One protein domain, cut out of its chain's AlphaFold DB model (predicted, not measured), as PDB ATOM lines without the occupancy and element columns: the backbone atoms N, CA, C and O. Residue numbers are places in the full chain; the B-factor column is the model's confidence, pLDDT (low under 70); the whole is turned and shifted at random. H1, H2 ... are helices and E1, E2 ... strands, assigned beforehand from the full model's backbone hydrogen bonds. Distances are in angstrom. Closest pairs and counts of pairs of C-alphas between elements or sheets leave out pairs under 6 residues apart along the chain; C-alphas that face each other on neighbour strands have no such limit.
ATOM      1  N   ASP A 124      49.883  -8.492  86.180       84.12
ATOM      2  CA  ASP A 124      49.666  -9.454  85.112       84.12
ATOM      3  C   ASP A 124      50.988  -9.689  84.354       84.12
ATOM      4  O   ASP A 124      51.643  -8.716  83.946       84.12
ATOM      5  N   PRO A 125      51.392 -10.952  84.130       83.94
ATOM      6  CA  PRO A 125      52.620 -11.261  83.421       83.94
ATOM      7  C   PRO A 125      52.694 -10.667  82.019       83.94
ATOM      8  O   PRO A 125      53.805 -10.498  81.550       83.94
ATOM      9  N   GLY A 126      51.597 -10.343  81.332       84.81
ATOM     10  CA  GLY A 126      51.593  -9.667  80.030       84.81
ATOM     11  C   GLY A 126      51.751  -8.146  80.115       84.81
ATOM     12  O   GLY A 126      52.296  -7.525  79.199       84.81
ATOM     13  N   LEU A 127      51.336  -7.540  81.230       85.25
ATOM     14  CA  LEU A 127      51.471  -6.103  81.505       85.25
ATOM     15  C   LEU A 127      52.750  -5.746  82.277       85.25
ATOM     16  O   LEU A 127      53.016  -4.569  82.511       85.25
ATOM     17  N   ALA A 128      53.549  -6.737  82.661       87.44
ATOM     18  CA  ALA A 128      54.823  -6.551  83.339       87.44
ATOM     19  C   ALA A 128      55.971  -6.197  82.370       87.44
ATOM     20  O   ALA A 128      56.196  -6.886  81.365       87.44
ATOM     21  N   GLN A 129      56.742  -5.163  82.721       88.06
ATOM     22  CA  GLN A 129      57.984  -4.750  82.063       88.06
ATOM     23  C   GLN A 129      59.162  -4.850  83.036       88.06
ATOM     24  O   GLN A 129      59.052  -4.482  84.207       88.06
ATOM     25  N   LEU A 130      60.300  -5.324  82.534       89.62
ATOM     26  CA  LEU A 130      61.557  -5.371  83.274       89.62
ATOM     27  C   LEU A 130      62.460  -4.225  82.825       89.62
ATOM     28  O   LEU A 130      62.533  -3.914  81.639       89.62
ATOM     29  N   TRP A 131      63.166  -3.613  83.766       89.56
ATOM     30  CA  TRP A 131      64.056  -2.487  83.509       89.56
ATOM     31  C   TRP A 131      65.427  -2.732  84.118       89.56
ATOM     32  O   TRP A 131      65.553  -3.007  85.314       89.56
ATOM     33  N   PHE A 132      66.461  -2.562  83.302       88.75
ATOM     34  CA  PHE A 132      67.852  -2.667  83.716       88.75
ATOM     35  C   PHE A 132      68.615  -1.413  83.288       88.75
ATOM     36  O   PHE A 132      68.600  -1.030  82.119       88.75
ATOM     37  N   SER A 133      69.267  -0.741  84.244       83.56
ATOM     38  CA  SER A 133      70.075   0.468  84.005       83.56
ATOM     39  C   SER A 133      69.376   1.554  83.157       83.56
ATOM     40  O   SER A 133      69.990   2.170  82.286       83.56
ATOM     41  N   GLY A 134      68.077   1.783  83.388       82.12
ATOM     42  CA  GLY A 134      67.290   2.791  82.666       82.12
ATOM     43  C   GLY A 134      66.854   2.386  81.252       82.12
ATOM     44  O   GLY A 134      66.298   3.216  80.539       82.12
ATOM     45  N   LYS A 135      67.078   1.131  80.843       85.75
ATOM     46  CA  LYS A 135      66.583   0.566  79.582       85.75
ATOM     47  C   LYS A 135      65.530  -0.504  79.848       85.75
ATOM     48  O   LYS A 135      65.701  -1.342  80.735       85.75
ATOM     49  N   GLU A 136      64.468  -0.492  79.049       87.88
ATOM     50  CA  GLU A 136      63.450  -1.541  79.062       87.88
ATOM     51  C   GLU A 136      64.011  -2.841  78.461       87.88
ATOM     52  O   GLU A 136      64.603  -2.860  77.373       87.88
ATOM     53  N   MET A 137      63.805  -3.940  79.178       88.88
ATOM     54  CA  MET A 137      64.091  -5.290  78.722       88.88
ATOM     55  C   MET A 137      62.884  -5.861  77.981       88.88
ATOM     56  O   MET A 137      61.850  -6.168  78.573       88.88
ATOM     57  N   LEU A 138      63.034  -6.015  76.668       88.06
ATOM     58  CA  LEU A 138      61.993  -6.501  75.777       88.06
ATOM     59  C   LEU A 138      61.912  -8.027  75.827       88.06
ATOM     60  O   LEU A 138      62.927  -8.723  75.875       88.06
ATOM     61  N   ARG A 139      60.687  -8.551  75.746       85.62
ATOM     62  CA  ARG A 139      60.445  -9.996  75.645       85.62
ATOM     63  C   ARG A 139      61.058 -10.544  74.358       85.62
ATOM     64  O   ARG A 139      60.980  -9.905  73.313       85.62
ATOM     65  N   GLY A 140      61.662 -11.727  74.443       85.69
ATOM     66  CA  GLY A 140      62.315 -12.395  73.312       85.69
ATOM     67  C   GLY A 140      63.765 -11.972  73.060       85.69
ATOM     68  O   GLY A 140      64.449 -12.644  72.295       85.69
ATOM     69  N   LYS A 141      64.266 -10.918  73.718       88.25
ATOM     70  CA  LYS A 141      65.702 -10.613  73.735       88.25
ATOM     71  C   LYS A 141      66.417 -11.395  74.827       88.25
ATOM     72  O   LYS A 141      65.830 -11.742  75.852       88.25
ATOM     73  N   THR A 142      67.696 -11.664  74.604       86.94
ATOM     74  CA  THR A 142      68.516 -12.397  75.567       86.94
ATOM     75  C   THR A 142      69.084 -11.444  76.613       86.94
ATOM     76  O   THR A 142      69.284 -10.258  76.359       86.94
ATOM     77  N   LEU A 143      69.399 -11.959  77.804       84.75
ATOM     78  CA  LEU A 143      70.082 -11.171  78.838       84.75
ATOM     79  C   LEU A 143      71.440 -10.631  78.361       84.75
ATOM     80  O   LEU A 143      71.849  -9.544  78.776       84.75
ATOM     81  N   ALA A 144      72.107 -11.350  77.452       85.75
ATOM     82  CA  ALA A 144      73.389 -10.950  76.883       85.75
ATOM     83  C   ALA A 144      73.308  -9.635  76.089       85.75
ATOM     84  O   ALA A 144      74.283  -8.885  76.064       85.75
ATOM     85  N   ASP A 145      72.145  -9.309  75.517       86.62
ATOM     86  CA  ASP A 145      71.924  -8.054  74.787       86.62
ATOM     87  C   ASP A 145      71.931  -6.822  75.710       86.62
ATOM     88  O   ASP A 145      72.140  -5.695  75.257       86.62
ATOM     89  N   TYR A 146      71.705  -7.028  77.012       86.88
ATOM     90  CA  TYR A 146      71.612  -5.965  78.015       86.88
ATOM     91  C   TYR A 146      72.828  -5.910  78.939       86.88
ATOM     92  O   TYR A 146      73.295  -4.824  79.276       86.88
ATOM     93  N   ILE A 147      73.324  -7.074  79.359       85.50
ATOM     94  CA  ILE A 147      74.370  -7.216  80.384       85.50
ATOM     95  C   ILE A 147      75.734  -7.537  79.740       85.50
ATOM     96  O   ILE A 147      76.780  -7.324  80.349       85.50
ATOM     97  N   GLY A 148      75.742  -8.000  78.486       84.44
ATOM     98  CA  GLY A 148      76.932  -8.477  77.783       84.44
ATOM     99  C   GLY A 148      77.198  -9.970  78.000       84.44
ATOM    100  O   GLY A 148      76.371 -10.704  78.534       84.44
ATOM    101  N   LYS A 149      78.377 -10.435  77.572       83.44
ATOM    102  CA  LYS A 149      78.770 -11.860  77.595       83.44
ATOM    103  C   LYS A 149      79.460 -12.305  78.895       83.44
ATOM    104  O   LYS A 149      80.078 -13.363  78.923       83.44
ATOM    105  N   ASN A 150      79.427 -11.487  79.948       80.06
ATOM    106  CA  ASN A 150      80.126 -11.796  81.195       80.06
ATOM    107  C   ASN A 150      79.255 -12.654  82.124       80.06
ATOM    108  O   ASN A 150      78.239 -12.186  82.638       80.06
ATOM    109  N   GLU A 151      79.698 -13.882  82.388       68.69
ATOM    110  CA  GLU A 151      78.976 -14.870  83.199       68.69
ATOM    111  C   GLU A 151      79.036 -14.604  84.712       68.69
ATOM    112  O   GLU A 151      78.195 -15.105  85.456       68.69
ATOM    113  N   LYS A 152      79.977 -13.783  85.198       76.81
ATOM    114  CA  LYS A 152      80.100 -13.442  86.630       76.81
ATOM    115  C   LYS A 152      79.559 -12.045  86.935       76.81
ATOM    116  O   LYS A 152      80.274 -11.200  87.470       76.81
ATOM    117  N   THR A 153      78.292 -11.803  86.603       79.12
ATOM    118  CA  THR A 153      77.647 -10.499  86.829       79.12
ATOM    119  C   THR A 153      76.414 -10.639  87.713       79.12
ATOM    120  O   THR A 153      75.513 -11.419  87.416       79.12
ATOM    121  N   LYS A 154      76.339  -9.843  88.786       80.50
ATOM    122  CA  LYS A 154      75.114  -9.662  89.574       80.50
ATOM    123  C   LYS A 154      74.398  -8.411  89.084       80.50
ATOM    124  O   LYS A 154      74.988  -7.334  89.076       80.50
ATOM    125  N   VAL A 155      73.131  -8.550  88.709       84.88
ATOM    126  CA  VAL A 155      72.306  -7.435  88.235       84.88
ATOM    127  C   VAL A 155      71.085  -7.241  89.117       84.88
ATOM    128  O   VAL A 155      70.538  -8.195  89.667       84.88
ATOM    129  N   VAL A 156      70.660  -5.987  89.239       85.12
ATOM    130  CA  VAL A 156      69.399  -5.610  89.873       85.12
ATOM    131  C   VAL A 156      68.474  -5.127  88.768       85.12
ATOM    132  O   VAL A 156      68.816  -4.211  88.020       85.12
ATOM    133  N   VAL A 157      67.321  -5.776  88.647       88.12
ATOM    134  CA  VAL A 157      66.310  -5.479  87.631       88.12
ATOM    135  C   VAL A 157      65.050  -5.021  88.345       88.12
ATOM    136  O   VAL A 157      64.662  -5.599  89.359       88.12
ATOM    137  N   LYS A 158      64.417  -3.973  87.823       88.25
ATOM    138  CA  LYS A 158      63.173  -3.430  88.370       88.25
ATOM    139  C   LYS A 158      61.982  -3.930  87.566       88.25
ATOM    140  O   LYS A 158      62.031  -3.940  86.338       88.25
ATOM    141  N   LEU A 159      60.925  -4.324  88.266       87.88
ATOM    142  CA  LEU A 159      59.654  -4.749  87.687       87.88
ATOM    143  C   LEU A 159      58.655  -3.588  87.753       87.88
ATOM    144  O   LEU A 159      58.495  -2.983  88.812       87.88
ATOM    145  N   GLN A 160      57.987  -3.280  86.641       86.38
ATOM    146  CA  GLN A 160      57.032  -2.174  86.562       86.38
ATOM    147  C   GLN A 160      55.847  -2.495  85.642       86.38
ATOM    148  O   GLN A 160      55.971  -3.283  84.702       86.38
ATOM    149  N   LYS A 161      54.691  -1.866  85.900       84.50
ATOM    150  CA  LYS A 161      53.506  -1.954  85.033       84.50
ATOM    151  C   LYS A 161      53.745  -1.198  83.725       84.50
ATOM    152  O   LYS A 161      54.258  -0.075  83.726       84.50
ATOM    153  N   LYS A 162      53.309  -1.793  82.618       81.44
ATOM    154  CA  LYS A 162      53.363  -1.196  81.285       81.44
ATOM    155  C   LYS A 162      52.686   0.173  81.278       81.44
ATOM    156  O   LYS A 162      51.550   0.313  81.722       81.44
ATOM    157  N   GLY A 163      53.397   1.175  80.765       75.56
ATOM    158  CA  GLY A 163      52.900   2.549  80.646       75.56
ATOM    159  C   GLY A 163      53.274   3.489  81.797       75.56
ATOM    160  O   GLY A 163      53.047   4.686  81.667       75.56
ATOM    161  N   GLN A 164      53.907   3.008  82.875       75.75
ATOM    162  CA  GLN A 164      54.414   3.887  83.947       75.75
ATOM    163  C   GLN A 164      55.797   4.510  83.659       75.75
ATOM    164  O   GLN A 164      56.352   5.199  84.512       75.75
ATOM    165  N   GLY A 165      56.344   4.306  82.457       77.38
ATOM    166  CA  GLY A 165      57.642   4.851  82.056       77.38
ATOM    167  C   GLY A 165      58.820   4.185  82.769       77.38
ATOM    168  O   GLY A 165      58.688   3.091  83.309       77.38
ATOM    169  N   ALA A 166      59.987   4.834  82.730       78.06
ATOM    170  CA  ALA A 166      61.188   4.321  83.381       78.06
ATOM    171  C   ALA A 166      61.053   4.390  84.914       78.06
ATOM    172  O   ALA A 166      60.590   5.408  85.440       78.06
ATOM    173  N   PRO A 167      61.497   3.360  85.651       80.19
ATOM    174  CA  PRO A 167      61.394   3.358  87.097       80.19
ATOM    175  C   PRO A 167      62.286   4.438  87.702       80.19
ATOM    176  O   PRO A 167      63.401   4.692  87.232       80.19
ATOM    177  N   GLY A 168      61.810   5.028  88.801       75.62
ATOM    178  CA  GLY A 168      62.565   6.008  89.571       75.62
ATOM    179  C   GLY A 168      63.952   5.480  89.938       75.62
ATOM    180  O   GLY A 168      64.131   4.303  90.280       75.62
ATOM    181  N   ARG A 169      64.958   6.349  89.838       68.94
ATOM    182  CA  ARG A 169      66.332   6.014  90.212       68.94
ATOM    183  C   ARG A 169      66.364   5.720  91.713       68.94
ATOM    184  O   ARG A 169      65.766   6.454  92.493       68.94
ATOM    185  N   GLU A 170      67.017   4.628  92.104       67.25
ATOM    186  CA  GLU A 170      67.212   4.363  93.532       67.25
ATOM    187  C   GLU A 170      68.092   5.465  94.134       67.25
ATOM    188  O   GLU A 170      69.039   5.905  93.466       67.25
ATOM    189  N   PRO A 171      67.783   5.936  95.355       65.38
ATOM    190  CA  PRO A 171      68.662   6.851  96.055       65.38
ATOM    191  C   PRO A 171      70.021   6.170  96.235       65.38
ATOM    192  O   PRO A 171      70.113   5.038  96.704       65.38
ATOM    193  N   LEU A 172      71.080   6.860  95.815       63.44
ATOM    194  CA  LEU A 172      72.457   6.351  95.838       63.44
ATOM    195  C   LEU A 172      72.985   6.118  97.261       63.44
ATOM    196  O   LEU A 172      74.037   5.511  97.430       63.44
ATOM    197  N   MET A 173      72.287   6.651  98.262       64.50
ATOM    198  CA  MET A 173      72.700   6.692  99.656       64.50
ATOM    199  C   MET A 173      71.482   6.405 100.523       64.50
ATOM    200  O   MET A 173      70.373   6.848 100.212       64.50
ATOM    201  N   THR A 174      71.687   5.685 101.618       76.12
ATOM    202  CA  THR A 174      70.656   5.566 102.653       76.12
ATOM    203  C   THR A 174      70.426   6.922 103.330       76.12
ATOM    204  O   THR A 174      71.318   7.772 103.356       76.12
ATOM    205  N   GLU A 175      69.243   7.145 103.913       74.88
ATOM    206  CA  GLU A 175      68.952   8.408 104.617       74.88
ATOM    207  C   GLU A 175      69.959   8.691 105.746       74.88
ATOM    208  O   GLU A 175      70.313   9.843 106.004       74.88
ATOM    209  N   GLU A 176      70.456   7.644 106.411       77.81
ATOM    210  CA  GLU A 176      71.472   7.768 107.458       77.81
ATOM    211  C   GLU A 176      72.831   8.216 106.911       77.81
ATOM    212  O   GLU A 176      73.485   9.077 107.504       77.81
ATOM    213  N   GLU A 177      73.261   7.663 105.777       79.69
ATOM    214  CA  GLU A 177      74.492   8.083 105.101       79.69
ATOM    215  C   GLU A 177      74.378   9.520 104.595       79.69
ATOM    216  O   GLU A 177      75.309  10.307 104.773       79.69
ATOM    217  N   GLN A 178      73.221   9.896 104.048       80.25
ATOM    218  CA  GLN A 178      72.950  11.258 103.595       80.25
ATOM    219  C   GLN A 178      73.007  12.264 104.756       80.25
ATOM    220  O   GLN A 178      73.634  13.319 104.628       80.25
ATOM    221  N   LYS A 179      72.433  11.924 105.920       85.12
ATOM    222  CA  LYS A 179      72.526  12.746 107.140       85.12
ATOM    223  C   LYS A 179      73.966  12.888 107.632       85.12
ATOM    224  O   LYS A 179      74.376  13.990 107.995       85.12
ATOM    225  N   LYS A 180      74.749  11.802 107.633       86.69
ATOM    226  CA  LYS A 180      76.169  11.841 108.031       86.69
ATOM    227  C   LYS A 180      76.996  12.720 107.094       86.69
ATOM    228  O   LYS A 180      77.826  13.487 107.575       86.69
ATOM    229  N   LEU A 181      76.744  12.638 105.788       85.69
ATOM    230  CA  LEU A 181      77.427  13.456 104.790       85.69
ATOM    231  C   LEU A 181      77.109  14.946 104.985       85.69
ATOM    232  O   LEU A 181      78.024  15.757 105.085       85.69
ATOM    233  N   MET A 182      75.826  15.286 105.142       84.94
ATOM    234  CA  MET A 182      75.378  16.660 105.394       84.94
ATOM    235  C   MET A 182      75.978  17.229 106.692       84.94
ATOM    236  O   MET A 182      76.429  18.373 106.725       84.94
ATOM    237  N   ALA A 183      76.058  16.418 107.753       86.94
ATOM    238  CA  ALA A 183      76.695  16.818 109.006       86.94
ATOM    239  C   ALA A 183      78.212  17.040 108.861       86.94
ATOM    240  O   ALA A 183      78.766  17.934 109.503       86.94
ATOM    241  N   ALA A 184      78.893  16.238 108.037       88.44
ATOM    242  CA  ALA A 184      80.318  16.400 107.756       88.44
ATOM    243  C   ALA A 184      80.595  17.656 106.913       88.44
ATOM    244  O   ALA A 184      81.531  18.398 107.217       88.44
ATOM    245  N   GLU A 185      79.764  17.935 105.904       86.50
ATOM    246  CA  GLU A 185      79.856  19.168 105.115       86.50
ATOM    247  C   GLU A 185      79.638  20.413 105.973       86.50
ATOM    248  O   GLU A 185      80.408  21.368 105.864       86.50
ATOM    249  N   PHE A 186      78.655  20.387 106.877       86.69
ATOM    250  CA  PHE A 186      78.398  21.499 107.791       86.69
ATOM    251  C   PHE A 186      79.604  21.793 108.697       86.69
ATOM    252  O   PHE A 186      80.041  22.939 108.785       86.69
ATOM    253  N   ARG A 187      80.213  20.763 109.304       88.62
ATOM    254  CA  ARG A 187      81.438  20.939 110.111       88.62
ATOM    255  C   ARG A 187      82.584  21.524 109.293       88.62
ATOM    256  O   ARG A 187      83.249  22.446 109.749       88.62
ATOM    257  N   ARG A 188      82.783  21.031 108.066       86.44
ATOM    258  CA  ARG A 188      83.830  21.532 107.169       86.44
ATOM    259  C   ARG A 188      83.611  23.003 106.796       86.44
ATOM    260  O   ARG A 188      84.581  23.749 106.705       86.44
ATOM    261  N   GLN A 189      82.363  23.430 106.590       85.69
ATOM    262  CA  GLN A 189      82.041  24.839 106.339       85.69
ATOM    263  C   GLN A 189      82.343  25.724 107.554       85.69
ATOM    264  O   GLN A 189      82.916  26.798 107.387       85.69
ATOM    265  N   GLU A 190      82.006  25.280 108.763       86.56
ATOM    266  CA  GLU A 190      82.298  26.022 109.997       86.56
ATOM    267  C   GLU A 190      83.812  26.156 110.245       86.56
ATOM    268  O   GLU A 190      84.291  27.241 110.578       86.56
ATOM    269  N   GLU A 191      84.587  25.096 109.993       85.38
ATOM    270  CA  GLU A 191      86.057  25.115 110.076       85.38
ATOM    271  C   GLU A 191      86.711  26.051 109.045       85.38
ATOM    272  O   GLU A 191      87.755  26.646 109.313       85.38
ATOM    273  N   LEU A 192      86.123  26.187 107.852       81.75
ATOM    274  CA  LEU A 192      86.615  27.101 106.814       81.75
ATOM    275  C   LEU A 192      86.297  28.566 107.146       81.75
ATOM    276  O   LEU A 192      87.144  29.430 106.928       81.75
ATOM    277  N   LYS A 193      85.122  28.844 107.728       78.81
ATOM    278  CA  LYS A 193      84.754  30.190 108.204       78.81
ATOM    279  C   LYS A 193      85.628  30.676 109.360       78.81
ATOM    280  O   LYS A 193      85.863  31.866 109.465       78.81
ATOM    281  N   THR A 194      86.100  29.774 110.221       71.19
ATOM    282  CA  THR A 194      86.986  30.120 111.351       71.19
ATOM    283  C   THR A 194      88.457  30.277 110.956       71.19
ATOM    284  O   THR A 194      89.238  30.804 111.742       71.19
ATOM    285  N   LYS A 195      88.850  29.822 109.759       59.09
ATOM    286  CA  LYS A 195      90.221  29.931 109.228       59.09
ATOM    287  C   LYS A 195      90.431  31.109 108.265       59.09
ATOM    288  O   LYS A 195      91.521  31.217 107.706       59.09
ATOM    289  N   THR A 196      89.416  31.949 108.066       48.84
ATOM    290  CA  THR A 196      89.499  33.208 107.302       48.84
ATOM    291  C   THR A 196      89.482  34.377 108.273       48.84
ATOM    292  O   THR A 196      90.245  35.337 108.041       48.84
TER     293      THR A 196
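Overview. This is residues 124 to 196 of the 196 residues of the protein "UPF0769 protein C21orf59" of Amphibalanus amphitrite (UniProt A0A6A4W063). A small head, made of a three-stranded antiparallel sheet with the short helix H1 at its side, is joined by a long link, residues 162 to 174, to a single long helix, H2, which sticks out as an arm; the link and H2 together draw the whole out lengthwise. A loop of the head, residues 148 to 154, also sticks out. The printed part has 73 residues, with elements along it in the order E1, E2, H1, E3, H2; the sheet's order is E2, E1, E3. The class is mixed, helices and strands, with 35 of the 73 residues in named elements, under half. The whole is extended, with a radius of gyration of the C-alphas of 20.3 A and spans of 63 by 30 by 19 A.

Arrangement. E1, residues 128 to 132, is the inner strand of the sheet. E2, residues 135 to 137, follows it over a tight link as a hairpin, antiparallel at 130 degrees between directions; N 137 and O 130 are within hydrogen-bond range at 2.8 A. H1, residues 144 to 147, only grazes the sheet with its residues 145 to 147; the closest C-alphas of E2 and H1, those of Met 137 and Tyr 146, are 7.6 A apart. E3, residues 158 to 161, is antiparallel to E1 at 147 degrees, with N 129 and O 160 at 2.8 A and N 158 and O 131 at 2.9 A. E2 and E3 are the edge strands and are apart. E2, H1 and E3 form a split strand-helix-strand unit, two strands of one sheet with a helix between them along the chain and E1 between them in the sheet, and its crossover is right-handed. H2, residues 175 to 193, is not on the sheet and is apart from E1, E2 and H1. Every O i to N i+4 pair of H2 is within hydrogen-bond range; H1 is too short for such a pair, and its one O i to N i+3 pair is not within range.

Along the chain. E1 begins at C-alpha 128, (54.823, -6.551, 83.339), and is 13.6 A long. E2 measures 6.4 A, H1 5.2 A and E3 10.3 A from first to last C-alpha. H2 runs 27.1 A from C-alpha 175 at (68.952, 8.408, 104.617) to C-alpha 193 at (84.754, 30.190, 108.204).

Size, cuts and confidence. The outline is a rod, and the C-alphas farthest apart, those of Gly 126 and Thr 196, are 63.4 A from each other. The link from E3 to H2, residues 162 to 174, is long. Residues 174 to 180 and 182 to 196 stand free, as do residues 148 to 154. The printed part has no cut and ends at the chain's last residue. Its mean pLDDT is 81.6; residue 151, residues 169 to 173 and residues 195 to 196 are under 70.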